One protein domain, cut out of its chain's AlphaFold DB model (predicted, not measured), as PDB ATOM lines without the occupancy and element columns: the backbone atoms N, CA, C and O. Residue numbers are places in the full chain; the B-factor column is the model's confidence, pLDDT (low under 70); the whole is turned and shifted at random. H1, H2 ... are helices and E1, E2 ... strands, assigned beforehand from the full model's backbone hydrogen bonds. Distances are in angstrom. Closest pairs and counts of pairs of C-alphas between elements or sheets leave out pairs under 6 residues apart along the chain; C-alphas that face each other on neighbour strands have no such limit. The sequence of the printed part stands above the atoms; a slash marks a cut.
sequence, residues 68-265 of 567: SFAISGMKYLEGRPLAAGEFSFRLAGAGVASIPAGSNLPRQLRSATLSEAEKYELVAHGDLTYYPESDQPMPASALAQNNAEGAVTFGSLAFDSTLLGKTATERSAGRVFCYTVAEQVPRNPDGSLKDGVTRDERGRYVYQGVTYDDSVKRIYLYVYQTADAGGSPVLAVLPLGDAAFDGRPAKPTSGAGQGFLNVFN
ATOM      1  N   SER A  68       8.176 -25.735  43.249       93.81
ATOM      2  CA  SER A  68       7.102 -25.064  43.990       93.81
ATOM      3  C   SER A  68       7.551 -23.720  44.560       93.81
ATOM      4  O   SER A  68       8.664 -23.607  45.067       93.81
ATOM      5  N   PHE A  69       6.670 -22.719  44.528       93.19
ATOM      6  CA  PHE A  69       6.882 -21.405  45.141       93.19
ATOM      7  C   PHE A  69       5.611 -20.943  45.865       93.19
ATOM      8  O   PHE A  69       4.533 -20.974  45.277       93.19
ATOM      9  N   ALA A  70       5.718 -20.503  47.119       92.31
ATOM     10  CA  ALA A  70       4.601 -19.926  47.866       92.31
ATOM     11  C   ALA A  70       4.721 -18.397  47.891       92.31
ATOM     12  O   ALA A  70       5.800 -17.867  48.138       92.31
ATOM     13  N   ILE A  71       3.613 -17.699  47.639       91.88
ATOM     14  CA  ILE A  71       3.535 -16.238  47.749       91.88
ATOM     15  C   ILE A  71       3.167 -15.871  49.190       91.88
ATOM     16  O   ILE A  71       2.184 -16.393  49.726       91.88
ATOM     17  N   SER A  72       3.913 -14.947  49.796       91.62
ATOM     18  CA  SER A  72       3.643 -14.445  51.146       91.62
ATOM     19  C   SER A  72       4.020 -12.972  51.330       91.62
ATOM     20  O   SER A  72       4.746 -12.379  50.532       91.62
ATOM     21  N   GLY A  73       3.496 -12.370  52.393       92.00
ATOM     22  CA  GLY A  73       3.755 -10.988  52.780       92.00
ATOM     23  C   GLY A  73       3.086 -10.646  54.107       92.00
ATOM     24  O   GLY A  73       2.694 -11.546  54.851       92.00
ATOM     25  N   MET A  74       2.941  -9.356  54.410       93.88
ATOM     26  CA  MET A  74       2.460  -8.885  55.713       93.88
ATOM     27  C   MET A  74       1.207  -8.008  55.624       93.88
ATOM     28  O   MET A  74       1.026  -7.199  54.707       93.88
ATOM     29  N   LYS A  75       0.369  -8.138  56.651       95.75
ATOM     30  CA  LYS A  75      -0.738  -7.256  56.996       95.75
ATOM     31  C   LYS A  75      -0.398  -6.465  58.256       95.75
ATOM     32  O   LYS A  75       0.020  -7.029  59.262       95.75
ATOM     33  N   TYR A  76      -0.662  -5.168  58.207       95.44
ATOM     34  CA  TYR A  76      -0.596  -4.248  59.330       95.44
ATOM     35  C   TYR A  76      -1.960  -3.606  59.583       95.44
ATOM     36  O   TYR A  76      -2.727  -3.330  58.653       95.44
ATOM     37  N   LEU A  77      -2.223  -3.334  60.857       95.62
ATOM     38  CA  LEU A  77      -3.316  -2.497  61.328       95.62
ATOM     39  C   LEU A  77      -2.729  -1.428  62.258       95.62
ATOM     40  O   LEU A  77      -1.913  -1.731  63.129       95.62
ATOM     41  N   GLU A  78      -3.123  -0.179  62.047       93.44
ATOM     42  CA  GLU A  78      -2.888   0.936  62.966       93.44
ATOM     43  C   GLU A  78      -4.171   1.256  63.746       93.44
ATOM     44  O   GLU A  78      -5.261   0.855  63.345       93.44
ATOM     45  N   GLY A  79      -4.048   1.945  64.882       90.62
ATOM     46  CA  GLY A  79      -5.167   2.283  65.775       90.62
ATOM     47  C   GLY A  79      -5.464   1.234  66.853       90.62
ATOM     48  O   GLY A  79      -5.623   1.600  68.014       90.62
ATOM     49  N   ARG A  80      -5.457  -0.067  66.523       92.06
ATOM     50  CA  ARG A  80      -5.646  -1.164  67.499       92.06
ATOM     51  C   ARG A  80      -4.854  -2.436  67.140       92.06
ATOM     52  O   ARG A  80      -4.352  -2.525  66.019       92.06
ATOM     53  N   PRO A  81      -4.749  -3.433  68.045       93.00
ATOM     54  CA  PRO A  81      -4.182  -4.742  67.721       93.00
ATOM     55  C   PRO A  81      -4.906  -5.443  66.563       93.00
ATOM     56  O   PRO A  81      -6.122  -5.313  66.394       93.00
ATOM     57  N   LEU A  82      -4.131  -6.208  65.796       95.44
ATOM     58  CA  LEU A  82      -4.581  -7.049  64.689       95.44
ATOM     59  C   LEU A  82      -5.007  -8.429  65.210       95.44
ATOM     60  O   LEU A  82      -4.242  -9.072  65.930       95.44
ATOM     61  N   ALA A  83      -6.190  -8.908  64.827       94.94
ATOM     62  CA  ALA A  83      -6.634 -10.265  65.131       94.94
ATOM     63  C   ALA A  83      -6.270 -11.256  64.008       94.94
ATOM     64  O   ALA A  83      -6.232 -10.914  62.824       94.94
ATOM     65  N   ALA A  84      -6.024 -12.519  64.369       97.25
ATOM     66  CA  ALA A  84      -5.835 -13.591  63.392       97.25
ATOM     67  C   ALA A  84      -7.137 -13.856  62.613       97.25
ATOM     68  O   ALA A  84      -8.212 -13.926  63.205       97.25
ATOM     69  N   GLY A  85      -7.040 -14.022  61.293       96.69
ATOM     70  CA  GLY A  85      -8.189 -14.237  60.407       96.69
ATOM     71  C   GLY A  85      -8.993 -12.976  60.057       96.69
ATOM     72  O   GLY A  85      -9.943 -13.076  59.283       96.69
ATOM     73  N   GLU A  86      -8.629 -11.807  60.599       95.94
ATOM     74  CA  GLU A  86      -9.401 -10.559  60.482       95.94
ATOM     75  C   GLU A  86      -9.513 -10.053  59.035       95.94
ATOM     76  O   GLU A  86     -10.606  -9.726  58.564       95.94
ATOM     77  N   PHE A  87      -8.396 -10.034  58.305       97.62
ATOM     78  CA  PHE A  87      -8.336  -9.598  56.914       97.62
ATOM     79  C   PHE A  87      -8.085 -10.783  55.984       97.62
ATOM     80  O   PHE A  87      -7.306 -11.694  56.271       97.62
ATOM     81  N   SER A  88      -8.771 -10.759  54.843       96.75
ATOM     82  CA  SER A  88      -8.688 -11.786  53.805       96.75
ATOM     83  C   SER A  88      -8.112 -11.193  52.523       96.75
ATOM     84  O   SER A  88      -8.392 -10.047  52.186       96.75
ATOM     85  N   PHE A  89      -7.336 -11.977  51.784       97.00
ATOM     86  CA  PHE A  89      -6.574 -11.541  50.613       97.00
ATOM     87  C   PHE A  89      -6.843 -12.480  49.450       97.00
ATOM     88  O   PHE A  89      -6.933 -13.693  49.643       97.00
ATOM     89  N   ARG A  90      -6.947 -11.935  48.237       96.50
ATOM     90  CA  ARG A  90      -7.129 -12.709  47.008       96.50
ATOM     91  C   ARG A  90      -5.891 -12.614  46.133       96.50
ATOM     92  O   ARG A  90      -5.491 -11.515  45.756       96.50
ATOM     93  N   LEU A  91      -5.357 -13.774  45.768       96.56
ATOM     94  CA  LEU A  91      -4.399 -13.946  44.684       96.56
ATOM     95  C   LEU A  91      -5.160 -14.147  43.364       96.56
ATOM     96  O   LEU A  91      -6.163 -14.865  43.324       96.56
ATOM     97  N   ALA A  92      -4.672 -13.565  42.274       95.81
ATOM     98  CA  ALA A  92      -5.153 -13.842  40.923       95.81
ATOM     99  C   ALA A  92      -3.988 -13.947  39.929       95.81
ATOM    100  O   ALA A  92      -2.999 -13.221  40.037       95.81
ATOM    101  N   GLY A  93      -4.124 -14.831  38.938       95.75
ATOM    102  CA  GLY A  93      -3.251 -14.842  37.767       95.75
ATOM    103  C   GLY A  93      -3.525 -13.610  36.905       95.75
ATOM    104  O   GLY A  93      -4.656 -13.392  36.473       95.75
ATOM    105  N   ALA A  94      -2.495 -12.803  36.670       94.12
ATOM    106  CA  ALA A  94      -2.540 -11.593  35.849       94.12
ATOM    107  C   ALA A  94      -1.899 -11.806  34.462       94.12
ATOM    108  O   ALA A  94      -1.552 -10.847  33.772       94.12
ATOM    109  N   GLY A  95      -1.761 -13.068  34.047       95.00
ATOM    110  CA  GLY A  95      -1.222 -13.479  32.759       95.00
ATOM    111  C   GLY A  95       0.273 -13.786  32.778       95.00
ATOM    112  O   GLY A  95       0.986 -13.576  33.762       95.00
ATOM    113  N   VAL A  96       0.756 -14.297  31.649       94.00
ATOM    114  CA  VAL A  96       2.125 -14.782  31.467       94.00
ATOM    115  C   VAL A  96       2.752 -14.106  30.252       94.00
ATOM    116  O   VAL A  96       2.102 -13.927  29.221       94.00
ATOM    117  N   ALA A  97       4.022 -13.725  30.370       92.12
ATOM    118  CA  ALA A  97       4.825 -13.199  29.274       92.12
ATOM    119  C   ALA A  97       5.913 -14.205  28.875       92.12
ATOM    120  O   ALA A  97       6.688 -14.690  29.706       92.12
ATOM    121  N   SER A  98       5.996 -14.492  27.577       86.75
ATOM    122  CA  SER A  98       7.083 -15.273  26.980       86.75
ATOM    123  C   SER A  98       8.211 -14.337  26.553       86.75
ATOM    124  O   SER A  98       7.975 -13.368  25.832       86.75
ATOM    125  N   ILE A  99       9.445 -14.615  26.981       86.62
ATOM    126  CA  ILE A  99      10.587 -13.742  26.679       86.62
ATOM    127  C   ILE A  99      10.958 -13.830  25.182       86.62
ATOM    128  O   ILE A  99      11.155 -14.940  24.681       86.62
ATOM    129  N   PRO A 100      11.117 -12.695  24.464       82.12
ATOM    130  CA  PRO A 100      11.534 -12.695  23.062       82.12
ATOM    131  C   PRO A 100      12.888 -13.380  22.831       82.12
ATOM    132  O   PRO A 100      13.857 -13.148  23.560       82.12
ATOM    133  N   ALA A 101      12.974 -14.195  21.777       79.31
ATOM    134  CA  ALA A 101      14.195 -14.912  21.420       79.31
ATOM    135  C   ALA A 101      15.358 -13.940  21.141       79.31
ATOM    136  O   ALA A 101      15.228 -13.010  20.347       79.31
ATOM    137  N   GLY A 102      16.501 -14.164  21.795       80.38
ATOM    138  CA  GLY A 102      17.672 -13.283  21.702       80.38
ATOM    139  C   GLY A 102      17.639 -12.052  22.621       80.38
ATOM    140  O   GLY A 102      18.581 -11.263  22.588       80.38
ATOM    141  N   SER A 103      16.607 -11.888  23.456       87.88
ATOM    142  CA  SER A 103      16.578 -10.841  24.485       87.88
ATOM    143  C   SER A 103      17.701 -11.017  25.518       87.88
ATOM    144  O   SER A 103      18.047 -12.134  25.903       87.88
ATOM    145  N   ASN A 104      18.241  -9.901  26.022       90.12
ATOM    146  CA  ASN A 104      19.180  -9.904  27.150       90.12
ATOM    147  C   ASN A 104      18.482 -10.034  28.517       90.12
ATOM    148  O   ASN A 104      19.165 -10.280  29.515       90.12
ATOM    149  N   LEU A 105      17.147  -9.942  28.572       90.94
ATOM    150  CA  LEU A 105      16.362  -9.993  29.809       90.94
ATOM    151  C   LEU A 105      16.698 -11.206  30.711       90.94
ATOM    152  O   LEU A 105      16.962 -10.980  31.893       90.94
ATOM    153  N   PRO A 106      16.836 -12.458  30.208       91.38
ATOM    154  CA  PRO A 106      17.238 -13.611  31.026       91.38
ATOM    155  C   PRO A 106      18.586 -13.446  31.734       91.38
ATOM    156  O   PRO A 106      18.832 -14.098  32.744       91.38
ATOM    157  N   ARG A 107      19.486 -12.606  31.202       90.88
ATOM    158  CA  ARG A 107      20.789 -12.289  31.805       90.88
ATOM    159  C   ARG A 107      20.693 -11.116  32.780       90.88
ATOM    160  O   ARG A 107      21.389 -11.125  33.787       90.88
ATOM    161  N   GLN A 108      19.851 -10.126  32.485       92.19
ATOM    162  CA  GLN A 108      19.644  -8.958  33.347       92.19
ATOM    163  C   GLN A 108      18.948  -9.352  34.655       92.19
ATOM    164  O   GLN A 108      19.457  -9.025  35.722       92.19
ATOM    165  N   LEU A 109      17.863 -10.133  34.589       90.56
ATOM    166  CA  LEU A 109      17.125 -10.585  35.779       90.56
ATOM    167  C   LEU A 109      18.003 -11.403  36.738       90.56
ATOM    168  O   LEU A 109      17.955 -11.209  37.948       90.56
ATOM    169  N   ARG A 110      18.878 -12.256  36.195       90.25
ATOM    170  CA  ARG A 110      19.856 -13.044  36.966       90.25
ATOM    171  C   ARG A 110      21.153 -12.287  37.291       90.25
ATOM    172  O   ARG A 110      22.095 -12.898  37.791       90.25
ATOM    173  N   SER A 111      21.252 -10.988  36.998       90.75
ATOM    174  CA  SER A 111      22.460 -10.224  37.318       90.75
ATOM    175  C   SER A 111      22.525  -9.889  38.806       90.75
ATOM    176  O   SER A 111      21.590  -9.323  39.366       90.75
ATOM    177  N   ALA A 112      23.679 -10.148  39.421       88.75
ATOM    178  CA  ALA A 112      24.013  -9.653  40.757       88.75
ATOM    179  C   ALA A 112      24.374  -8.149  40.773       88.75
ATOM    180  O   ALA A 112      24.620  -7.592  41.837       88.75
ATOM    181  N   THR A 113      24.442  -7.493  39.606       92.88
ATOM    182  CA  THR A 113      24.763  -6.056  39.482       92.88
ATOM    183  C   THR A 113      23.538  -5.150  39.387       92.88
ATOM    184  O   THR A 113      23.716  -3.939  39.339       92.88
ATOM    185  N   LEU A 114      22.333  -5.714  39.267       90.06
ATOM    186  CA  LEU A 114      21.076  -4.963  39.266       90.06
ATOM    187  C   LEU A 114      20.371  -5.184  40.601       90.06
ATOM    188  O   LEU A 114      20.318  -6.313  41.095       90.06
ATOM    189  N   SER A 115      19.812  -4.117  41.155       87.56
ATOM    190  CA  SER A 115      18.909  -4.182  42.303       87.56
ATOM    191  C   SER A 115      17.589  -4.873  41.944       87.56
ATOM    192  O   SER A 115      17.183  -4.910  40.781       87.56
ATOM    193  N   GLU A 116      16.868  -5.377  42.948       82.75
ATOM    194  CA  GLU A 116      15.538  -5.968  42.730       82.75
ATOM    195  C   GLU A 116      14.527  -4.953  42.167       82.75
ATOM    196  O   GLU A 116      13.640  -5.334  41.408       82.75
ATOM    197  N   ALA A 117      14.708  -3.656  42.446       82.50
ATOM    198  CA  ALA A 117      13.931  -2.585  41.826       82.50
ATOM    199  C   ALA A 117      14.207  -2.472  40.315       82.50
ATOM    200  O   ALA A 117      13.273  -2.473  39.520       82.50
ATOM    201  N   GLU A 118      15.473  -2.461  39.885       88.19
ATOM    202  CA  GLU A 118      15.817  -2.444  38.451       88.19
ATOM    203  C   GLU A 118      15.340  -3.709  37.724       88.19
ATOM    204  O   GLU A 118      14.907  -3.642  36.573       88.19
ATOM    205  N   LYS A 119      15.376  -4.871  38.388       88.19
ATOM    206  CA  LYS A 119      14.825  -6.117  37.838       88.19
ATOM    207  C   LYS A 119      13.296  -6.092  37.754       88.19
ATOM    208  O   LYS A 119      12.753  -6.641  36.798       88.19
ATOM    209  N   TYR A 120      12.616  -5.452  38.708       85.94
ATOM    210  CA  TYR A 120      11.170  -5.232  38.672       85.94
ATOM    211  C   TYR A 120      10.770  -4.322  37.508       85.94
ATOM    212  O   TYR A 120       9.905  -4.707  36.725       85.94
ATOM    213  N   GLU A 121      11.441  -3.183  37.314       88.19
ATOM    214  CA  GLU A 121      11.179  -2.280  36.179       88.19
ATOM    215  C   GLU A 121      11.270  -3.016  34.829       88.19
ATOM    216  O   GLU A 121      10.410  -2.849  33.963       88.19
ATOM    217  N   LEU A 122      12.252  -3.912  34.672       90.75
ATOM    218  CA  LEU A 122      12.433  -4.728  33.464       90.75
ATOM    219  C   LEU A 122      11.277  -5.705  33.155       90.75
ATOM    220  O   LEU A 122      11.177  -6.145  32.009       90.75
ATOM    221  N   VAL A 123      10.423  -6.053  34.128       89.69
ATOM    222  CA  VAL A 123       9.250  -6.936  33.926       89.69
ATOM    223  C   VAL A 123       7.904  -6.222  34.071       89.69
ATOM    224  O   VAL A 123       6.966  -6.548  33.352       89.69
ATOM    225  N   ALA A 124       7.804  -5.217  34.940       86.62
ATOM    226  CA  ALA A 124       6.590  -4.434  35.152       86.62
ATOM    227  C   ALA A 124       6.396  -3.325  34.102       86.62
ATOM    228  O   ALA A 124       5.255  -2.978  33.781       86.62
ATOM    229  N   HIS A 125       7.499  -2.782  33.573       83.88
ATOM    230  CA  HIS A 125       7.519  -1.599  32.702       83.88
ATOM    231  C   HIS A 125       8.384  -1.754  31.431       83.88
ATOM    232  O   HIS A 125       8.434  -0.835  30.615       83.88
ATOM    233  N   GLY A 126       9.029  -2.910  31.228       84.06
ATOM    234  CA  GLY A 126       9.732  -3.264  29.988       84.06
ATOM    235  C   GLY A 126       8.814  -3.751  28.856       84.06
ATOM    236  O   GLY A 126       7.604  -3.891  29.029       84.06
ATOM    237  N   ASP A 127       9.406  -4.069  27.696       85.56
ATOM    238  CA  ASP A 127       8.716  -4.541  26.477       85.56
ATOM    239  C   ASP A 127       8.194  -5.999  26.580       85.56
ATOM    240  O   ASP A 127       8.477  -6.855  25.735       85.56
ATOM    241  N   LEU A 128       7.433  -6.308  27.633       89.56
ATOM    242  CA  LEU A 128       6.714  -7.570  27.808       89.56
ATOM    243  C   LEU A 128       5.207  -7.361  27.644       89.56
ATOM    244  O   LEU A 128       4.634  -6.379  28.111       89.56
ATOM    245  N   THR A 129       4.536  -8.325  27.015       91.44
ATOM    246  CA  THR A 129       3.071  -8.393  26.983       91.44
ATOM    247  C   THR A 129       2.622  -9.651  27.707       91.44
ATOM    248  O   THR A 129       3.038 -10.753  27.349       91.44
ATOM    249  N   TYR A 130       1.786  -9.469  28.725       93.44
ATOM    250  CA  TYR A 130       1.214 -10.544  29.527       93.44
ATOM    251  C   TYR A 130      -0.136 -10.953  28.941       93.44
ATOM    252  O   TYR A 130      -1.004 -10.104  28.732       93.44
ATOM    253  N   TYR A 131      -0.309 -12.247  28.679       92.38
ATOM    254  CA  TYR A 131      -1.551 -12.816  28.156       92.38
ATOM    255  C   TYR A 131      -2.181 -13.751  29.195       92.38
ATOM    256  O   TYR A 131      -1.443 -14.464  29.878       92.38
ATOM    257  N   PRO A 132      -3.516 -13.767  29.358       92.44
ATOM    258  CA  PRO A 132      -4.175 -14.684  30.281       92.44
ATOM    259  C   PRO A 132      -4.051 -16.130  29.781       92.44
ATOM    260  O   PRO A 132      -4.368 -16.417  28.627       92.44
ATOM    261  N   GLU A 133      -3.634 -17.040  30.659       90.62
ATOM    262  CA  GLU A 133      -3.475 -18.468  30.363       90.62
ATOM    263  C   GLU A 133      -4.257 -19.305  31.377       90.62
ATOM    264  O   GLU A 133      -4.179 -19.078  32.583       90.62
ATOM    265  N   SER A 134      -5.046 -20.265  30.887       86.31
ATOM    266  CA  SER A 134      -5.932 -21.107  31.708       86.31
ATOM    267  C   SER A 134      -5.193 -22.111  32.596       86.31
ATOM    268  O   SER A 134      -5.774 -22.647  33.533       86.31
ATOM    269  N   ASP A 135      -3.933 -22.374  32.270       87.94
ATOM    270  CA  ASP A 135      -2.989 -23.260  32.947       87.94
ATOM    271  C   ASP A 135      -1.928 -22.492  33.759       87.94
ATOM    272  O   ASP A 135      -1.036 -23.116  34.332       87.94
ATOM    273  N   GLN A 136      -2.036 -21.158  33.880       94.00
ATOM    274  CA  GLN A 136      -1.202 -20.386  34.806       94.00
ATOM    275  C   GLN A 136      -1.339 -20.965  36.233       94.00
ATOM    276  O   GLN A 136      -2.456 -20.997  36.759       94.00
ATOM    277  N   PRO A 137      -0.239 -21.390  36.895       95.44
ATOM    278  CA  PRO A 137      -0.319 -22.053  38.191       95.44
ATOM    279  C   PRO A 137      -1.010 -21.195  39.236       95.44
ATOM    280  O   PRO A 137      -0.700 -20.011  39.370       95.44
ATOM    281  N   MET A 138      -1.908 -21.809  39.999       95.88
ATOM    282  CA  MET A 138      -2.650 -21.198  41.097       95.88
ATOM    283  C   MET A 138      -2.718 -22.181  42.276       95.88
ATOM    284  O   MET A 138      -2.721 -23.394  42.058       95.88
ATOM    285  N   PRO A 139      -2.787 -21.688  43.523       96.38
ATOM    286  CA  PRO A 139      -2.963 -22.533  44.699       96.38
ATOM    287  C   PRO A 139      -4.377 -23.125  44.756       96.38
ATOM    288  O   PRO A 139      -5.328 -22.552  44.224       96.38
ATOM    289  N   ALA A 140      -4.542 -24.218  45.507       95.69
ATOM    290  CA  ALA A 140      -5.852 -24.835  45.753       95.69
ATOM    291  C   ALA A 140      -6.872 -23.881  46.419       95.69
ATOM    292  O   ALA A 140      -8.075 -24.032  46.218       95.69
ATOM    293  N   SER A 141      -6.396 -22.879  47.170       96.06
ATOM    294  CA  SER A 141      -7.182 -21.715  47.590       96.06
ATOM    295  C   SER A 141      -6.513 -20.435  47.105       96.06
ATOM    296  O   SER A 141      -5.430 -20.085  47.568       96.06
ATOM    297  N   ALA A 142      -7.197 -19.699  46.226       96.25
ATOM    298  CA  ALA A 142      -6.822 -18.342  45.823       96.25
ATOM    299  C   ALA A 142      -7.081 -17.283  46.920       96.25
ATOM    300  O   ALA A 142      -6.862 -16.094  46.688       96.25
ATOM    301  N   LEU A 143      -7.569 -17.701  48.094       96.19
ATOM    302  CA  LEU A 143      -7.773 -16.867  49.275       96.19
ATOM    303  C   LEU A 143      -6.795 -17.252  50.391       96.19
ATOM    304  O   LEU A 143      -6.610 -18.439  50.670       96.19
ATOM    305  N   ALA A 144      -6.238 -16.239  51.049       97.19
ATOM    306  CA  ALA A 144      -5.457 -16.340  52.280       97.19
ATOM    307  C   ALA A 144      -5.995 -15.352  53.328       97.19
ATOM    308  O   ALA A 144      -6.776 -14.456  53.000       97.19
ATOM    309  N   GLN A 145      -5.565 -15.496  54.579       97.75
ATOM    310  CA  GLN A 145      -5.853 -14.567  55.675       97.75
ATOM    311  C   GLN A 145      -4.563 -14.231  56.426       97.75
ATOM    312  O   GLN A 145      -3.570 -14.948  56.282       97.75
ATOM    313  N   ASN A 146      -4.566 -13.157  57.218       98.19
ATOM    314  CA  ASN A 146      -3.457 -12.874  58.127       98.19
ATOM    315  C   ASN A 146      -3.498 -13.785  59.368       98.19
ATOM    316  O   ASN A 146      -4.574 -14.105  59.879       98.19
ATOM    317  N   ASN A 147      -2.335 -14.153  59.904       97.00
ATOM    318  CA  ASN A 147      -2.223 -14.703  61.259       97.00
ATOM    319  C   ASN A 147      -2.151 -13.571  62.318       97.00
ATOM    320  O   ASN A 147      -2.313 -12.397  61.980       97.00
ATOM    321  N   ALA A 148      -1.934 -13.906  63.596       95.62
ATOM    322  CA  ALA A 148      -1.881 -12.925  64.689       95.62
ATOM    323  C   ALA A 148      -0.712 -11.928  64.551       95.62
ATOM    324  O   ALA A 148      -0.853 -10.752  64.873       95.62
ATOM    325  N   GLU A 149       0.424 -12.378  64.018       95.25
ATOM    326  CA  GLU A 149       1.605 -11.552  63.751       95.25
ATOM    327  C   GLU A 149       1.471 -10.719  62.460       95.25
ATOM    328  O   GLU A 149       2.330  -9.889  62.166       95.25
ATOM    329  N   GLY A 150       0.402 -10.932  61.686       96.81
ATOM    330  CA  GLY A 150       0.120 -10.252  60.422       96.81
ATOM    331  C   GLY A 150       0.615 -10.972  59.167       96.81
ATOM    332  O   GLY A 150       0.362 -10.488  58.068       96.81
ATOM    333  N   ALA A 151       1.275 -12.125  59.271       96.06
ATOM    334  CA  ALA A 151       1.754 -12.869  58.108       96.06
ATOM    335  C   ALA A 151       0.593 -13.416  57.261       96.06
ATOM    336  O   ALA A 151      -0.324 -14.058  57.778       96.06
ATOM    337  N   VAL A 152       0.659 -13.179  55.950       96.00
ATOM    338  CA  VAL A 152      -0.289 -13.642  54.929       96.00
ATOM    339  C   VAL A 152       0.450 -14.600  54.002       96.00
ATOM    340  O   VAL A 152       1.408 -14.198  53.345       96.00
ATOM    341  N   THR A 153      -0.012 -15.848  53.905       94.56
ATOM    342  CA  THR A 153       0.638 -16.891  53.095       94.56
ATOM    343  C   THR A 153      -0.390 -17.616  52.236       94.56
ATOM    344  O   THR A 153      -1.378 -18.142  52.748       94.56
ATOM    345  N   PHE A 154      -0.151 -17.669  50.927       96.06
ATOM    346  CA  PHE A 154      -0.936 -18.470  49.987       96.06
ATOM    347  C   PHE A 154      -0.358 -19.885  49.852       96.06
ATOM    348  O   PHE A 154       0.800 -20.141  50.183       96.06
ATOM    349  N   GLY A 155      -1.161 -20.816  49.330       94.88
ATOM    350  CA  GLY A 155      -0.664 -22.144  48.965       94.88
ATOM    351  C   GLY A 155       0.415 -22.090  47.873       94.88
ATOM    352  O   GLY A 155       0.533 -21.108  47.139       94.88
ATOM    353  N   SER A 156       1.186 -23.168  47.743       94.50
ATOM    354  CA  SER A 156       2.239 -23.268  46.730       94.50
ATOM    355  C   SER A 156       1.687 -23.258  45.300       94.50
ATOM    356  O   SER A 156       0.752 -23.985  44.969       94.50
ATOM    357  N   LEU A 157       2.342 -22.480  44.443       95.50
ATOM    358  CA  LEU A 157       2.277 -22.545  42.988       95.50
ATOM    359  C   LEU A 157       3.251 -23.624  42.507       95.50
ATOM    360  O   LEU A 157       4.408 -23.604  42.925       95.50
ATOM    361  N   ALA A 158       2.821 -24.527  41.625       94.94
ATOM    362  CA  ALA A 158       3.680 -25.556  41.036       94.94
ATOM    363  C   ALA A 158       3.977 -25.244  39.561       94.94
ATOM    364  O   ALA A 158       3.057 -24.991  38.787       94.94
ATOM    365  N   PHE A 159       5.251 -25.289  39.169       93.44
ATOM    366  CA  PHE A 159       5.711 -25.043  37.800       93.44
ATOM    367  C   PHE A 159       6.419 -26.286  37.255       93.44
ATOM    368  O   PHE A 159       7.293 -26.836  37.925       93.44
ATOM    369  N   ASP A 160       6.081 -26.699  36.032       91.38
ATOM    370  CA  ASP A 160       6.692 -27.841  35.340       91.38
ATOM    371  C   ASP A 160       7.269 -27.462  33.956       91.38
ATOM    372  O   ASP A 160       7.157 -26.323  33.490       91.38
ATOM    373  N   SER A 161       7.925 -28.416  33.285       86.19
ATOM    374  CA  SER A 161       8.534 -28.196  31.965       86.19
ATOM    375  C   SER A 161       7.536 -28.131  30.799       86.19
ATOM    376  O   SER A 161       7.888 -27.629  29.727       86.19
ATOM    377  N   THR A 162       6.297 -28.594  30.987       86.31
ATOM    378  CA  THR A 162       5.209 -28.487  30.002       86.31
ATOM    379  C   THR A 162       4.753 -27.036  29.907       86.31
ATOM    380  O   THR A 162       4.764 -26.462  28.818       86.31
ATOM    381  N   LEU A 163       4.459 -26.434  31.062       85.38
ATOM    382  CA  LEU A 163       4.064 -25.034  31.235       85.38
ATOM    383  C   LEU A 163       5.124 -24.050  30.710       85.38
ATOM    384  O   LEU A 163       4.804 -22.974  30.199       85.38
ATOM    385  N   LEU A 164       6.402 -24.409  30.861       82.81
ATOM    386  CA  LEU A 164       7.542 -23.601  30.422       82.81
ATOM    387  C   LEU A 164       7.818 -23.692  28.915       82.81
ATOM    388  O   LEU A 164       8.230 -22.704  28.306       82.81
ATOM    389  N   GLY A 165       7.591 -24.858  28.313       75.00
ATOM    390  CA  GLY A 165       7.911 -25.123  26.914       75.00
ATOM    391  C   GLY A 165       9.406 -25.369  26.658       75.00
ATOM    392  O   GLY A 165      10.299 -24.853  27.328       75.00
ATOM    393  N   LYS A 166       9.697 -26.165  25.621       65.69
ATOM    394  CA  LYS A 166      11.014 -26.794  25.363       65.69
ATOM    395  C   LYS A 166      12.199 -25.840  25.126       65.69
ATOM    396  O   LYS A 166      13.329 -26.304  25.003       65.69
ATOM    397  N   THR A 167      11.967 -24.536  25.006       65.56
ATOM    398  CA  THR A 167      12.997 -23.514  24.748       65.56
ATOM    399  C   THR A 167      13.364 -22.680  25.978       65.56
ATOM    400  O   THR A 167      14.359 -21.957  25.918       65.56
ATOM    401  N   ALA A 168      12.615 -22.794  27.083       74.06
ATOM    402  CA  ALA A 168      12.718 -21.993  28.310       74.06
ATOM    403  C   ALA A 168      13.965 -22.299  29.168       74.06
ATOM    404  O   ALA A 168      13.876 -22.601  30.355       74.06
ATOM    405  N   THR A 169      15.143 -22.236  28.552       79.31
ATOM    406  CA  THR A 169      16.442 -22.487  29.183       79.31
ATOM    407  C   THR A 169      17.140 -21.189  29.569       79.31
ATOM    408  O   THR A 169      17.140 -20.230  28.800       79.31
ATOM    409  N   GLU A 170      17.840 -21.194  30.703       78.75
ATOM    410  CA  GLU A 170      18.547 -20.068  31.341       78.75
ATOM    411  C   GLU A 170      19.319 -19.105  30.405       78.75
ATOM    412  O   GLU A 170      19.448 -17.905  30.679       78.75
ATOM    413  N   ARG A 171      19.877 -19.626  29.304       68.62
ATOM    414  CA  ARG A 171      20.651 -18.865  28.306       68.62
ATOM    415  C   ARG A 171      19.814 -18.249  27.181       68.62
ATOM    416  O   ARG A 171      20.330 -17.382  26.480       68.62
ATOM    417  N   SER A 172      18.589 -18.724  26.979       66.06
ATOM    418  CA  SER A 172      17.868 -18.647  25.702       66.06
ATOM    419  C   SER A 172      16.475 -18.034  25.837       66.06
ATOM    420  O   SER A 172      16.104 -17.198  25.015       66.06
ATOM    421  N   ALA A 173      15.707 -18.457  26.846       76.38
ATOM    422  CA  ALA A 173      14.354 -17.981  27.125       76.38
ATOM    423  C   ALA A 173      13.893 -18.403  28.534       76.38
ATOM    424  O   ALA A 173      14.548 -19.163  29.239       76.38
ATOM    425  N   GLY A 174      12.716 -17.941  28.926       85.88
ATOM    426  CA  GLY A 174      11.950 -18.451  30.059       85.88
ATOM    427  C   GLY A 174      10.575 -17.798  30.050       85.88
ATOM    428  O   GLY A 174      10.223 -17.128  29.069       85.88
ATOM    429  N   ARG A 175       9.810 -17.969  31.125       91.06
ATOM    430  CA  ARG A 175       8.467 -17.387  31.247       91.06
ATOM    431  C   ARG A 175       8.399 -16.492  32.475       91.06
ATOM    432  O   ARG A 175       8.963 -16.832  33.510       91.06
ATOM    433  N   VAL A 176       7.738 -15.343  32.351       92.69
ATOM    434  CA  VAL A 176       7.462 -14.450  33.482       92.69
ATOM    435  C   VAL A 176       5.972 -14.531  33.780       92.69
ATOM    436  O   VAL A 176       5.156 -14.083  32.979       92.69
ATOM    437  N   PHE A 177       5.618 -15.112  34.920       94.38
ATOM    438  CA  PHE A 177       4.238 -15.210  35.389       94.38
ATOM    439  C   PHE A 177       3.920 -13.978  36.234       94.38
ATOM    440  O   PHE A 177       4.626 -13.710  37.205       94.38
ATOM    441  N   CYS A 178       2.890 -13.218  35.859       94.12
ATOM    442  CA  CYS A 178       2.403 -12.080  36.632       94.12
ATOM    443  C   CYS A 178       1.221 -12.515  37.498       94.12
ATOM    444  O   CYS A 178       0.295 -13.175  37.019       94.12
ATOM    445  N   TYR A 179       1.210 -12.083  38.750       94.19
ATOM    446  CA  TYR A 179       0.111 -12.272  39.688       94.19
ATOM    447  C   TYR A 179      -0.249 -10.947  40.352       94.19
ATOM    448  O   TYR A 179       0.604 -10.070  40.514       94.19
ATOM    449  N   THR A 180      -1.502 -10.813  40.775       93.25
ATOM    450  CA  THR A 180      -1.935  -9.729  41.659       93.25
ATOM    451  C   THR A 180      -2.392 -10.266  43.003       93.25
ATOM    452  O   THR A 180      -3.057 -11.300  43.073       93.25
ATOM    453  N   VAL A 181      -2.057  -9.540  44.071       94.31
ATOM    454  CA  VAL A 181      -2.654  -9.727  45.400       94.31
ATOM    455  C   VAL A 181      -3.398  -8.451  45.773       94.31
ATOM    456  O   VAL A 181      -2.855  -7.353  45.641       94.31
ATOM    457  N   ALA A 182      -4.635  -8.600  46.239       94.00
ATOM    458  CA  ALA A 182      -5.461  -7.509  46.750       94.00
ATOM    459  C   ALA A 182      -6.184  -7.939  48.031       94.00
ATOM    460  O   ALA A 182      -6.596  -9.097  48.167       94.00
ATOM    461  N   GLU A 183      -6.378  -7.003  48.955       95.75
ATOM    462  CA  GLU A 183      -7.221  -7.217  50.130       95.75
ATOM    463  C   GLU A 183      -8.696  -7.404  49.728       95.75
ATOM    464  O   GLU A 183      -9.147  -6.987  48.656       95.75
ATOM    465  N   GLN A 184      -9.467  -8.105  50.553       95.44
ATOM    466  CA  GLN A 184     -10.897  -8.316  50.368       95.44
ATOM    467  C   GLN A 184     -11.675  -7.474  51.378       95.44
ATOM    468  O   GLN A 184     -11.710  -7.766  52.571       95.44
ATOM    469  N   VAL A 185     -12.337  -6.444  50.854       94.19
ATOM    470  CA  VAL A 185     -13.359  -5.658  51.559       94.19
ATOM    471  C   VAL A 185     -14.466  -6.598  52.071       94.19
ATOM    472  O   VAL A 185     -14.817  -7.531  51.338       94.19
ATOM    473  N   PRO A 186     -15.044  -6.372  53.269       93.00
ATOM    474  CA  PRO A 186     -16.066  -7.240  53.848       93.00
ATOM    475  C   PRO A 186     -17.274  -7.441  52.932       93.00
ATOM    476  O   PRO A 186     -17.908  -6.490  52.469       93.00
ATOM    477  N   ARG A 187     -17.594  -8.712  52.675       92.50
ATOM    478  CA  ARG A 187     -18.671  -9.143  51.781       92.50
ATOM    479  C   ARG A 187     -19.529 -10.228  52.415       92.50
ATOM    480  O   ARG A 187     -19.073 -10.964  53.292       92.50
ATOM    481  N   ASN A 188     -20.761 -10.315  51.938       89.31
ATOM    482  CA  ASN A 188     -21.678 -11.416  52.190       89.31
ATOM    483  C   ASN A 188     -21.292 -12.645  51.333       89.31
ATOM    484  O   ASN A 188     -20.527 -12.511  50.371       89.31
ATOM    485  N   PRO A 189     -21.825 -13.850  51.625       89.19
ATOM    486  CA  PRO A 189     -21.504 -15.070  50.872       89.19
ATOM    487  C   PRO A 189     -21.879 -15.045  49.379       89.19
ATOM    488  O   PRO A 189     -21.346 -15.842  48.610       89.19
ATOM    489  N   ASP A 190     -22.774 -14.147  48.959       90.31
ATOM    490  CA  ASP A 190     -23.151 -13.924  47.555       90.31
ATOM    491  C   ASP A 190     -22.202 -12.964  46.804       90.31
ATOM    492  O   ASP A 190     -22.334 -12.775  45.596       90.31
ATOM    493  N   GLY A 191     -21.230 -12.369  47.504       87.25
ATOM    494  CA  GLY A 191     -20.282 -11.398  46.964       87.25
ATOM    495  C   GLY A 191     -20.732  -9.936  47.049       87.25
ATOM    496  O   GLY A 191     -19.916  -9.057  46.746       87.25
ATOM    497  N   SER A 192     -21.958  -9.640  47.495       93.19
ATOM    498  CA  SER A 192     -22.372  -8.270  47.841       93.19
ATOM    499  C   SER A 192     -21.527  -7.725  49.000       93.19
ATOM    500  O   SER A 192     -20.961  -8.495  49.777       93.19
ATOM    501  N   LEU A 193     -21.375  -6.402  49.106       94.62
ATOM    502  CA  LEU A 193     -20.740  -5.794  50.284       94.62
ATOM    503  C   LEU A 193     -21.617  -6.047  51.517       94.62
ATOM    504  O   LEU A 193     -22.836  -6.124  51.385       94.62
ATOM    505  N   LYS A 194     -21.008  -6.161  52.702       91.31
ATOM    506  CA  LYS A 194     -21.788  -6.163  53.947       91.31
ATOM    507  C   LYS A 194     -22.510  -4.824  54.130       91.31
ATOM    508  O   LYS A 194     -22.002  -3.780  53.715       91.31
ATOM    509  N   ASP A 195     -23.647  -4.857  54.815       88.00
ATOM    510  CA  ASP A 195     -24.301  -3.637  55.287       88.00
ATOM    511  C   ASP A 195     -23.358  -2.863  56.224       88.00
ATOM    512  O   ASP A 195     -22.516  -3.449  56.909       88.00
ATOM    513  N   GLY A 196     -23.436  -1.532  56.192       86.00
ATOM    514  CA  GLY A 196     -22.495  -0.650  56.892       86.00
ATOM    515  C   GLY A 196     -21.147  -0.426  56.185       86.00
ATOM    516  O   GLY A 196     -20.404   0.455  56.603       86.00
ATOM    517  N   VAL A 197     -20.819  -1.136  55.093       93.00
ATOM    518  CA  VAL A 197     -19.618  -0.814  54.296       93.00
ATOM    519  C   VAL A 197     -19.812   0.529  53.579       93.00
ATOM    520  O   VAL A 197     -20.637   0.656  52.673       93.00
ATOM    521  N   THR A 198     -19.009   1.524  53.950       93.06
ATOM    522  CA  THR A 198     -19.022   2.885  53.388       93.06
ATOM    523  C   THR A 198     -17.705   3.198  52.656       93.06
ATOM    524  O   THR A 198     -16.917   2.295  52.351       93.06
ATOM    525  N   ARG A 199     -17.466   4.472  52.307       93.12
ATOM    526  CA  ARG A 199     -16.183   4.956  51.775       93.12
ATOM    527  C   ARG A 199     -15.785   6.289  52.408       93.12
ATOM    528  O   ARG A 199     -16.652   7.117  52.670       93.12
ATOM    529  N   ASP A 200     -14.482   6.497  52.592       89.31
ATOM    530  CA  ASP A 200     -13.910   7.772  53.042       89.31
ATOM    531  C   ASP A 200     -13.927   8.847  51.933       89.31
ATOM    532  O   ASP A 200     -14.224   8.569  50.766       89.31
ATOM    533  N   GLU A 201     -13.545  10.085  52.273       89.12
ATOM    534  CA  GLU A 201     -13.434  11.214  51.325       89.12
ATOM    535  C   GLU A 201     -12.497  10.949  50.131       89.12
ATOM    536  O   GLU A 201     -12.524  11.665  49.128       89.12
ATOM    537  N   ARG A 202     -11.638   9.930  50.236       87.81
ATOM    538  CA  ARG A 202     -10.638   9.534  49.240       87.81
ATOM    539  C   ARG A 202     -11.116   8.350  48.395       87.81
ATOM    540  O   ARG A 202     -10.414   7.948  47.471       87.81
ATOM    541  N   GLY A 203     -12.300   7.814  48.691       91.12
ATOM    542  CA  GLY A 203     -12.913   6.676  48.019       91.12
ATOM    543  C   GLY A 203     -12.476   5.302  48.535       91.12
ATOM    544  O   GLY A 203     -12.901   4.305  47.947       91.12
ATOM    545  N   ARG A 204     -11.672   5.206  49.598       91.50
ATOM    546  CA  ARG A 204     -11.282   3.922  50.213       91.50
ATOM    547  C   ARG A 204     -12.440   3.362  51.025       91.50
ATOM    548  O   ARG A 204     -13.191   4.131  51.612       91.50
ATOM    549  N   TYR A 205     -12.588   2.042  51.080       94.69
ATOM    550  CA  TYR A 205     -13.673   1.422  51.846       94.69
ATOM    551  C   TYR A 205     -13.457   1.545  53.358       94.69
ATOM    552  O   TYR A 205     -12.329   1.408  53.833       94.69
ATOM    553  N   VAL A 206     -14.545   1.755  54.099       93.69
ATOM    554  CA  VAL A 206     -14.573   1.805  55.569       93.69
ATOM    555  C   VAL A 206     -15.641   0.839  56.088       93.69
ATOM    556  O   VAL A 206     -16.713   0.737  55.487       93.69
ATOM    557  N   TYR A 207     -15.325   0.094  57.149       92.94
ATOM    558  CA  TYR A 207     -16.248  -0.813  57.843       92.94
ATOM    559  C   TYR A 207     -15.723  -1.145  59.248       92.94
ATOM    560  O   TYR A 207     -14.555  -1.520  59.382       92.94
ATOM    561  N   GLN A 208     -16.577  -1.060  60.273       90.75
ATOM    562  CA  GLN A 208     -16.243  -1.349  61.681       90.75
ATOM    563  C   GLN A 208     -14.992  -0.582  62.136       90.75
ATOM    564  O   GLN A 208     -14.005  -1.147  62.613       90.75
ATOM    565  N   GLY A 209     -15.012   0.729  61.894       90.94
ATOM    566  CA  GLY A 209     -13.943   1.688  62.182       90.94
ATOM    567  C   GLY A 209     -12.660   1.519  61.360       90.94
ATOM    568  O   GLY A 209     -11.768   2.365  61.445       90.94
ATOM    569  N   VAL A 210     -12.530   0.449  60.570       94.31
ATOM    570  CA  VAL A 210     -11.333   0.143  59.781       94.31
ATOM    571  C   VAL A 210     -11.453   0.747  58.387       94.31
ATOM    572  O   VAL A 210     -12.354   0.401  57.625       94.31
ATOM    573  N   THR A 211     -10.495   1.598  58.010       94.06
ATOM    574  CA  THR A 211     -10.286   1.974  56.605       94.06
ATOM    575  C   THR A 211      -9.358   0.971  55.926       94.06
ATOM    576  O   THR A 211      -8.252   0.722  56.415       94.06
ATOM    577  N   TYR A 212      -9.803   0.428  54.794       94.69
ATOM    578  CA  TYR A 212      -9.147  -0.653  54.061       94.69
ATOM    579  C   TYR A 212      -8.070  -0.149  53.082       94.69
ATOM    580  O   TYR A 212      -8.190   0.934  52.501       94.69
ATOM    581  N   ASP A 213      -7.028  -0.959  52.888       92.81
ATOM    582  CA  ASP A 213      -5.970  -0.758  51.898       92.81
ATOM    583  C   ASP A 213      -6.493  -1.127  50.500       92.81
ATOM    584  O   ASP A 213      -6.895  -2.263  50.240       92.81
ATOM    585  N   ASP A 214      -6.513  -0.145  49.602       90.81
ATOM    586  CA  ASP A 214      -6.996  -0.259  48.225       90.81
ATOM    587  C   ASP A 214      -5.877  -0.528  47.202       90.81
ATOM    588  O   ASP A 214      -6.127  -0.555  45.993       90.81
ATOM    589  N   SER A 215      -4.639  -0.754  47.660       89.19
ATOM    590  CA  SER A 215      -3.518  -1.090  46.783       89.19
ATOM    591  C   SER A 215      -3.602  -2.518  46.238       89.19
ATOM    592  O   SER A 215      -4.182  -3.429  46.832       89.19
ATOM    593  N   VAL A 216      -2.977  -2.726  45.078       89.25
ATOM    594  CA  VAL A 216      -2.829  -4.045  44.452       89.25
ATOM    595  C   VAL A 216      -1.341  -4.305  44.272       89.25
ATOM    596  O   VAL A 216      -0.662  -3.549  43.572       89.25
ATOM    597  N   LYS A 217      -0.838  -5.369  44.898       88.00
ATOM    598  CA  LYS A 217       0.561  -5.804  44.779       88.00
ATOM    599  C   LYS A 217       0.739  -6.564  43.465       88.00
ATOM    600  O   LYS A 217      -0.172  -7.298  43.064       88.00
ATOM    601  N   ARG A 218       1.875  -6.394  42.784       88.50
ATOM    602  CA  ARG A 218       2.180  -7.030  41.489       88.50
ATOM    603  C   ARG A 218       3.424  -7.897  41.592       88.50
ATOM    604  O   ARG A 218       4.551  -7.414  41.692       88.50
ATOM    605  N   ILE A 219       3.191  -9.198  41.534       89.25
ATOM    606  CA  ILE A 219       4.195 -10.229  41.766       89.25
ATOM    607  C   ILE A 219       4.607 -10.816  40.426       89.25
ATOM    608  O   ILE A 219       3.755 -11.261  39.656       89.25
ATOM    609  N   TYR A 220       5.910 -10.852  40.166       91.44
ATOM    610  CA  TYR A 220       6.467 -11.420  38.948       91.44
ATOM    611  C   TYR A 220       7.361 -12.605  39.308       91.44
ATOM    612  O   TYR A 220       8.293 -12.477  40.096       91.44
ATOM    613  N   LEU A 221       7.092 -13.774  38.732       93.12
ATOM    614  CA  LEU A 221       7.918 -14.969  38.913       93.12
ATOM    615  C   LEU A 221       8.567 -15.312  37.573       93.12
ATOM    616  O   LEU A 221       7.881 -15.731  36.638       93.12
ATOM    617  N   TYR A 222       9.881 -15.108  37.458       92.81
ATOM    618  CA  TYR A 222      10.644 -15.530  36.285       92.81
ATOM    619  C   TYR A 222      11.091 -16.979  36.470       92.81
ATOM    620  O   TYR A 222      11.930 -17.273  37.320       92.81
ATOM    621  N   VAL A 223      10.533 -17.887  35.673       92.94
ATOM    622  CA  VAL A 223      10.786 -19.325  35.788       92.94
ATOM    623  C   VAL A 223      11.488 -19.835  34.529       92.94
ATOM    624  O   VAL A 223      11.123 -19.488  33.397       92.94
ATOM    625  N   TYR A 224      12.534 -20.632  34.733       91.19
ATOM    626  CA  TYR A 224      13.400 -21.145  33.673       91.19
ATOM    627  C   TYR A 224      14.036 -22.487  34.051       91.19
ATOM    628  O   TYR A 224      14.218 -22.808  35.224       91.19
ATOM    629  N   GLN A 225      14.421 -23.261  33.041       91.06
ATOM    630  CA  GLN A 225      15.208 -24.478  33.201       91.06
ATOM    631  C   GLN A 225      16.710 -24.149  33.197       91.06
ATOM    632  O   GLN A 225      17.213 -23.477  32.291       91.06
ATOM    633  N   THR A 226      17.442 -24.661  34.181       89.69
ATOM    634  CA  THR A 226      18.912 -24.650  34.249       89.69
ATOM    635  C   THR A 226      19.421 -26.081  34.477       89.69
ATOM    636  O   THR A 226      18.684 -27.043  34.241       89.69
ATOM    637  N   ALA A 227      20.681 -26.239  34.871       89.12
ATOM    638  CA  ALA A 227      21.266 -27.501  35.288       89.12
ATOM    639  C   ALA A 227      21.762 -27.415  36.739       89.12
ATOM    640  O   ALA A 227      22.210 -26.359  37.186       89.12
ATOM    641  N   ASP A 228      21.691 -28.529  37.465       87.00
ATOM    642  CA  ASP A 228      22.302 -28.671  38.784       87.00
ATOM    643  C   ASP A 228      23.845 -28.743  38.702       87.00
ATOM    644  O   ASP A 228      24.451 -28.704  37.628       87.00
ATOM    645  N   ALA A 229      24.504 -28.881  39.856       87.62
ATOM    646  CA  ALA A 229      25.962 -29.001  39.937       87.62
ATOM    647  C   ALA A 229      26.539 -30.279  39.281       87.62
ATOM    648  O   ALA A 229      27.747 -30.344  39.050       87.62
ATOM    649  N   GLY A 230      25.708 -31.285  38.983       86.94
ATOM    650  CA  GLY A 230      26.063 -32.493  38.230       86.94
ATOM    651  C   GLY A 230      25.756 -32.409  36.728       86.94
ATOM    652  O   GLY A 230      26.195 -33.276  35.972       86.94
ATOM    653  N   GLY A 231      25.045 -31.371  36.276       84.56
ATOM    654  CA  GLY A 231      24.598 -31.195  34.894       84.56
ATOM    655  C   GLY A 231      23.184 -31.714  34.596       84.56
ATOM    656  O   GLY A 231      22.767 -31.661  33.437       84.56
ATOM    657  N   SER A 232      22.438 -32.198  35.594       87.50
ATOM    658  CA  SER A 232      21.050 -32.662  35.432       87.50
ATOM    659  C   SER A 232      20.099 -31.473  35.258       87.50
ATOM    660  O   SER A 232      20.290 -30.458  35.926       87.50
ATOM    661  N   PRO A 233      19.057 -31.554  34.412       87.44
ATOM    662  CA  PRO A 233      18.109 -30.458  34.248       87.44
ATOM    663  C   PRO A 233      17.290 -30.223  35.527       87.44
ATOM    664  O   PRO A 233      16.736 -31.165  36.090       87.44
ATOM    665  N   VAL A 234      17.147 -28.960  35.933       91.19
ATOM    666  CA  VAL A 234      16.293 -28.528  37.058       91.19
ATOM    667  C   VAL A 234      15.528 -27.253  36.702       91.19
ATOM    668  O   VAL A 234      15.959 -26.487  35.834       91.19
ATOM    669  N   LEU A 235      14.395 -27.006  37.364       92.62
ATOM    670  CA  LEU A 235      13.660 -25.744  37.249       92.62
ATOM    671  C   LEU A 235      14.061 -24.776  38.364       92.62
ATOM    672  O   LEU A 235      14.186 -25.163  39.524       92.62
ATOM    673  N   ALA A 236      14.226 -23.506  38.006       92.06
ATOM    674  CA  ALA A 236      14.506 -22.412  38.922       92.06
ATOM    675  C   ALA A 236      13.385 -21.368  38.848       92.06
ATOM    676  O   ALA A 236      12.987 -20.951  37.758       92.06
ATOM    677  N   VAL A 237      12.907 -20.928  40.016       92.75
ATOM    678  CA  VAL A 237      12.015 -19.772  40.171       92.75
ATOM    679  C   VAL A 237      12.848 -18.612  40.699       92.75
ATOM    680  O   VAL A 237      13.416 -18.707  41.785       92.75
ATOM    681  N   LEU A 238      12.900 -17.516  39.949       90.44
ATOM    682  CA  LEU A 238      13.396 -16.233  40.427       90.44
ATOM    683  C   LEU A 238      12.192 -15.338  40.776       90.44
ATOM    684  O   LEU A 238      11.518 -14.858  39.856       90.44
ATOM    685  N   PRO A 239      11.891 -15.122  42.069       88.94
ATOM    686  CA  PRO A 239      10.940 -14.096  42.489       88.94
ATOM    687  C   PRO A 239      11.441 -12.690  42.131       88.94
ATOM    688  O   PRO A 239      12.631 -12.409  42.247       88.94
ATOM    689  N   LEU A 240      10.532 -11.815  41.691       82.50
ATOM    690  CA  LEU A 240      10.797 -10.435  41.270       82.50
ATOM    691  C   LEU A 240       9.669  -9.503  41.753       82.50
ATOM    692  O   LEU A 240       8.484  -9.837  41.652       82.50
ATOM    693  N   GLY A 241      10.023  -8.305  42.228       66.12
ATOM    694  CA  GLY A 241       9.051  -7.334  42.751       66.12
ATOM    695  C   GLY A 241       8.447  -7.737  44.096       66.12
ATOM    696  O   GLY A 241       9.156  -8.235  44.963       66.12
ATOM    697  N   ASP A 242       7.129  -7.561  44.237       61.91
ATOM    698  CA  ASP A 242       6.325  -7.842  45.445       61.91
ATOM    699  C   ASP A 242       6.267  -9.330  45.865       61.91
ATOM    700  O   ASP A 242       5.406  -9.725  46.646       61.91
ATOM    701  N   ALA A 243       7.123 -10.197  45.320       57.09
ATOM    702  CA  ALA A 243       7.084 -11.641  45.557       57.09
ATOM    703  C   ALA A 243       7.276 -12.032  47.037       57.09
ATOM    704  O   ALA A 243       6.790 -13.087  47.447       57.09
ATOM    705  N   ALA A 244       7.916 -11.155  47.814       62.41
ATOM    706  CA  ALA A 244       7.607 -10.952  49.222       62.41
ATOM    707  C   ALA A 244       7.076  -9.512  49.383       62.41
ATOM    708  O   ALA A 244       7.691  -8.564  48.885       62.41
ATOM    709  N   PHE A 245       5.914  -9.349  50.020       76.25
ATOM    710  CA  PHE A 245       5.279  -8.045  50.274       76.25
ATOM    711  C   PHE A 245       5.194  -7.785  51.784       76.25
ATOM    712  O   PHE A 245       4.120  -7.695  52.377       76.25
ATOM    713  N   ASP A 246       6.355  -7.755  52.430       81.12
ATOM    714  CA  ASP A 246       6.543  -7.895  53.878       81.12
ATOM    715  C   ASP A 246       7.178  -6.681  54.582       81.12
ATOM    716  O   ASP A 246       7.265  -6.659  55.808       81.12
ATOM    717  N   GLY A 247       7.543  -5.622  53.854       81.31
ATOM    718  CA  GLY A 247       7.854  -4.322  54.451       81.31
ATOM    719  C   GLY A 247       6.599  -3.613  54.981       81.31
ATOM    720  O   GLY A 247       5.541  -3.666  54.354       81.31
ATOM    721  N   ARG A 248       6.700  -2.907  56.118       84.50
ATOM    722  CA  ARG A 248       5.610  -2.052  56.625       84.50
ATOM    723  C   ARG A 248       5.594  -0.707  55.889       84.50
ATOM    724  O   ARG A 248       6.515   0.087  56.104       84.50
ATOM    725  N   PRO A 249       4.548  -0.387  55.106       80.88
ATOM    726  CA  PRO A 249       4.444   0.924  54.487       80.88
ATOM    727  C   PRO A 249       4.043   1.991  55.514       80.88
ATOM    728  O   PRO A 249       3.401   1.700  56.518       80.88
ATOM    729  N   ALA A 250       4.360   3.255  55.224       74.75
ATOM    730  CA  ALA A 250       3.934   4.409  56.030       74.75
ATOM    731  C   ALA A 250       2.542   4.968  55.641       74.75
ATOM    732  O   ALA A 250       2.123   6.003  56.153       74.75
ATOM    733  N   LYS A 251       1.882   4.351  54.652       71.25
ATOM    734  CA  LYS A 251       0.536   4.650  54.120       71.25
ATOM    735  C   LYS A 251       0.162   3.576  53.079       71.25
ATOM    736  O   LYS A 251       1.083   3.055  52.447       71.25
ATOM    737  N   PRO A 252      -1.126   3.313  52.787       64.50
ATOM    738  CA  PRO A 252      -1.524   2.520  51.619       64.50
ATOM    739  C   PRO A 252      -0.833   3.016  50.342       64.50
ATOM    740  O   PRO A 252      -0.787   4.223  50.071       64.50
ATOM    741  N   THR A 253      -0.203   2.106  49.597       59.62
ATOM    742  CA  THR A 253       0.578   2.402  48.382       59.62
ATOM    743  C   THR A 253       0.796   1.120  47.575       59.62
ATOM    744  O   THR A 253       1.172   0.083  48.120       59.62
ATOM    745  N   SER A 254       0.593   1.208  46.259       55.47
ATOM    746  CA  SER A 254       0.985   0.172  45.296       55.47
ATOM    747  C   SER A 254       2.469   0.329  44.952       55.47
ATOM    748  O   SER A 254       2.866   1.400  44.489       55.47
ATOM    749  N   GLY A 255       3.285  -0.708  45.154       49.91
ATOM    750  CA  GLY A 255       4.709  -0.686  44.810       49.91
ATOM    751  C   GLY A 255       5.581  -1.606  45.669       49.91
ATOM    752  O   GLY A 255       5.179  -2.017  46.756       49.91
ATOM    753  N   ALA A 256       6.785  -1.864  45.150       51.44
ATOM    754  CA  ALA A 256       7.682  -2.954  45.529       51.44
ATOM    755  C   ALA A 256       7.913  -3.159  47.043       51.44
ATOM    756  O   ALA A 256       8.423  -2.281  47.747       51.44
ATOM    757  N   GLY A 257       7.640  -4.382  47.501       63.19
ATOM    758  CA  GLY A 257       8.079  -4.933  48.786       63.19
ATOM    759  C   GLY A 257       7.286  -4.451  50.000       63.19
ATOM    760  O   GLY A 257       7.775  -4.560  51.121       63.19
ATOM    761  N   GLN A 258       6.094  -3.878  49.802       82.50
ATOM    762  CA  GLN A 258       5.274  -3.323  50.885       82.50
ATOM    763  C   GLN A 258       3.984  -4.110  51.106       82.50
ATOM    764  O   GLN A 258       3.209  -4.327  50.171       82.50
ATOM    765  N   GLY A 259       3.715  -4.449  52.366       89.50
ATOM    766  CA  GLY A 259       2.490  -5.093  52.824       89.50
ATOM    767  C   GLY A 259       1.237  -4.225  52.713       89.50
ATOM    768  O   GLY A 259       1.248  -3.125  52.153       89.50
ATOM    769  N   PHE A 260       0.132  -4.735  53.245       93.62
ATOM    770  CA  PHE A 260      -1.136  -4.005  53.330       93.62
ATOM    771  C   PHE A 260      -1.237  -3.290  54.680       93.62
ATOM    772  O   PHE A 260      -0.939  -3.896  55.708       93.62
ATOM    773  N   LEU A 261      -1.694  -2.038  54.707       94.25
ATOM    774  CA  LEU A 261      -1.877  -1.254  55.933       94.25
ATOM    775  C   LEU A 261      -3.302  -0.711  56.031       94.25
ATOM    776  O   LEU A 261      -3.683   0.190  55.288       94.25
ATOM    777  N   ASN A 262      -4.052  -1.207  57.015       95.62
ATOM    778  CA  ASN A 262      -5.317  -0.589  57.410       95.62
ATOM    779  C   ASN A 262      -5.115   0.349  58.592       95.62
ATOM    780  O   ASN A 262      -4.177   0.195  59.373       95.62
ATOM    781  N   VAL A 263      -6.044   1.286  58.748       93.31
ATOM    782  CA  VAL A 263      -6.080   2.195  59.894       93.31
ATOM    783  C   VAL A 263      -7.450   2.085  60.546       93.31
ATOM    784  O   VAL A 263      -8.466   2.313  59.887       93.31
ATOM    785  N   PHE A 264      -7.475   1.714  61.821       93.81
ATOM    786  CA  PHE A 264      -8.651   1.796  62.670       93.81
ATOM    787  C   PHE A 264      -8.751   3.211  63.253       93.81
ATOM    788  O   PHE A 264      -7.896   3.619  64.035       93.81
ATOM    789  N   ASN A 265      -9.791   3.942  62.854       90.62
ATOM    790  CA  ASN A 265     -10.131   5.278  63.361       90.62
ATOM    791  C   ASN A 265     -11.491   5.292  64.085       90.62
ATOM    792  O   ASN A 265     -11.988   6.359  64.437       90.62
TER     793      ASN A 265
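AT A GLANCE: This is residues 68 to 265 of the 567 residues of an uncharacterized protein of Adlercreutzia muris (UniProt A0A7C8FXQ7). An elongated body of strands: the five-stranded sheet E3 E2 E5 E7 E8 is strongly curled, like part of a barrel, and the small sheet E4 E1 E9 lies over its open side, with E4 beside E3. H2 packs across E8 and E7 on the side away from E1, with the short H1 next to it; the hairpin E7 and E8 reaches to one end of the long axis, and E6 with the loop of residues 185 to 204 lies at the other. The printed part has 198 residues with three named helices and nine named strands, in the order E1 E2 H1 H2 E3 E4 H3 E5 E6 E7 E8 E9. The larger sheet, in the order E3 E2 E5 E7 E8, is antiparallel, the smaller, in the order E4 E1 E9, is mixed, and the class is mostly strand, though under half of the residues are in named elements. The whole is compact, with a radius of gyration of the C-alphas of 18.6 A and spans of 57 by 34 by 30 A.

IN THESE COORDINATES: E1, residues 68 to 78, begins at C-alpha 68 at (7.102, -25.064, 43.990) and is 33.7 A long. E2, residues 88 to 98, is 31.3 A long. H1, residues 105 to 109, is followed by H2, residues 116 to 124, 11.8 A long. E3 is residues 143 to 145. E4, residues 151 to 159, is 24.0 A long, and H3 is residues 161 to 164. E5, residues 175 to 184, is 28.7 A long, and E6 is residues 205 to 207. E7, residues 216 to 227, is the longest strand at 34.9 A and ends at C-alpha 227 at (21.266, -27.501, 35.288). E8, residues 233 to 241, is 26.3 A long. E9, residues 260 to 264, ends at C-alpha 264 at (-8.651, 1.796, 62.670).

HOW THE PARTS SIT: The larger sheet is strongly twisted, with C-alphas up to 9.3 A off its best plane, and is curled, the way across it turning by 143 degrees. E3 and E2 are antiparallel, with N 89 and O 144 2.8 A apart. E2 and E5 are antiparallel at 160 degrees, with N 94 and O 178 at 2.8 A. E5 and E7 are antiparallel, with N 179 and O 219 at 2.8 A. The hairpin E7 and E8 is antiparallel, with N 238 and O 222 at 2.8 A. In the smaller sheet, E1 is antiparallel to E4 over its residues 68 to 74, with N 152 and O 73 at 2.8 A, and parallel to E9 over its residues 75 to 78, with N 76 and O 260 at 2.8 A. Between the sheets, the closest C-alphas of E3 and E4 are those of Ala 144 and Phe 154, 5.5 A apart, and those of E1 and E8 are Phe 69 and Val 237, 7.3 A apart. H2 is on the larger sheet at a height of 8.6 A, over E8 and only just over E7, on which 3 of its C-alphas fall; it runs across the strands, at 85 degrees to E8 on the local plane. The closest C-alphas of H2 and E8 are those of Tyr 120 and Gly 241, 5.1 A apart. H1 touches H2, with the C-alphas of Leu 109 and Lys 119 closest at 5.4 A. H1 and H3 are on the larger sheet but only graze it. E6 pairs with no named strand, but its residues 206 to 207 pair with residues 210 to 211, which pair with residues 263 to 264 of E9. Every O i to N i+4 pair is within hydrogen-bond range in H1 and 4 of 5 are in H2; H3 is too short for such a pair.

THE WHOLE: The two C-alphas farthest apart are those of Gly 196 and Gly 230, 61.0 A. The printed part has no cut. The links from H2 to E3, from E5 to E6 and from E8 to E9 are long. The mean pLDDT of the printed part is 88.6, and 14 residues are under 70: residues 166 to 167, 171 to 172, 241 to 244 and 252 to 257.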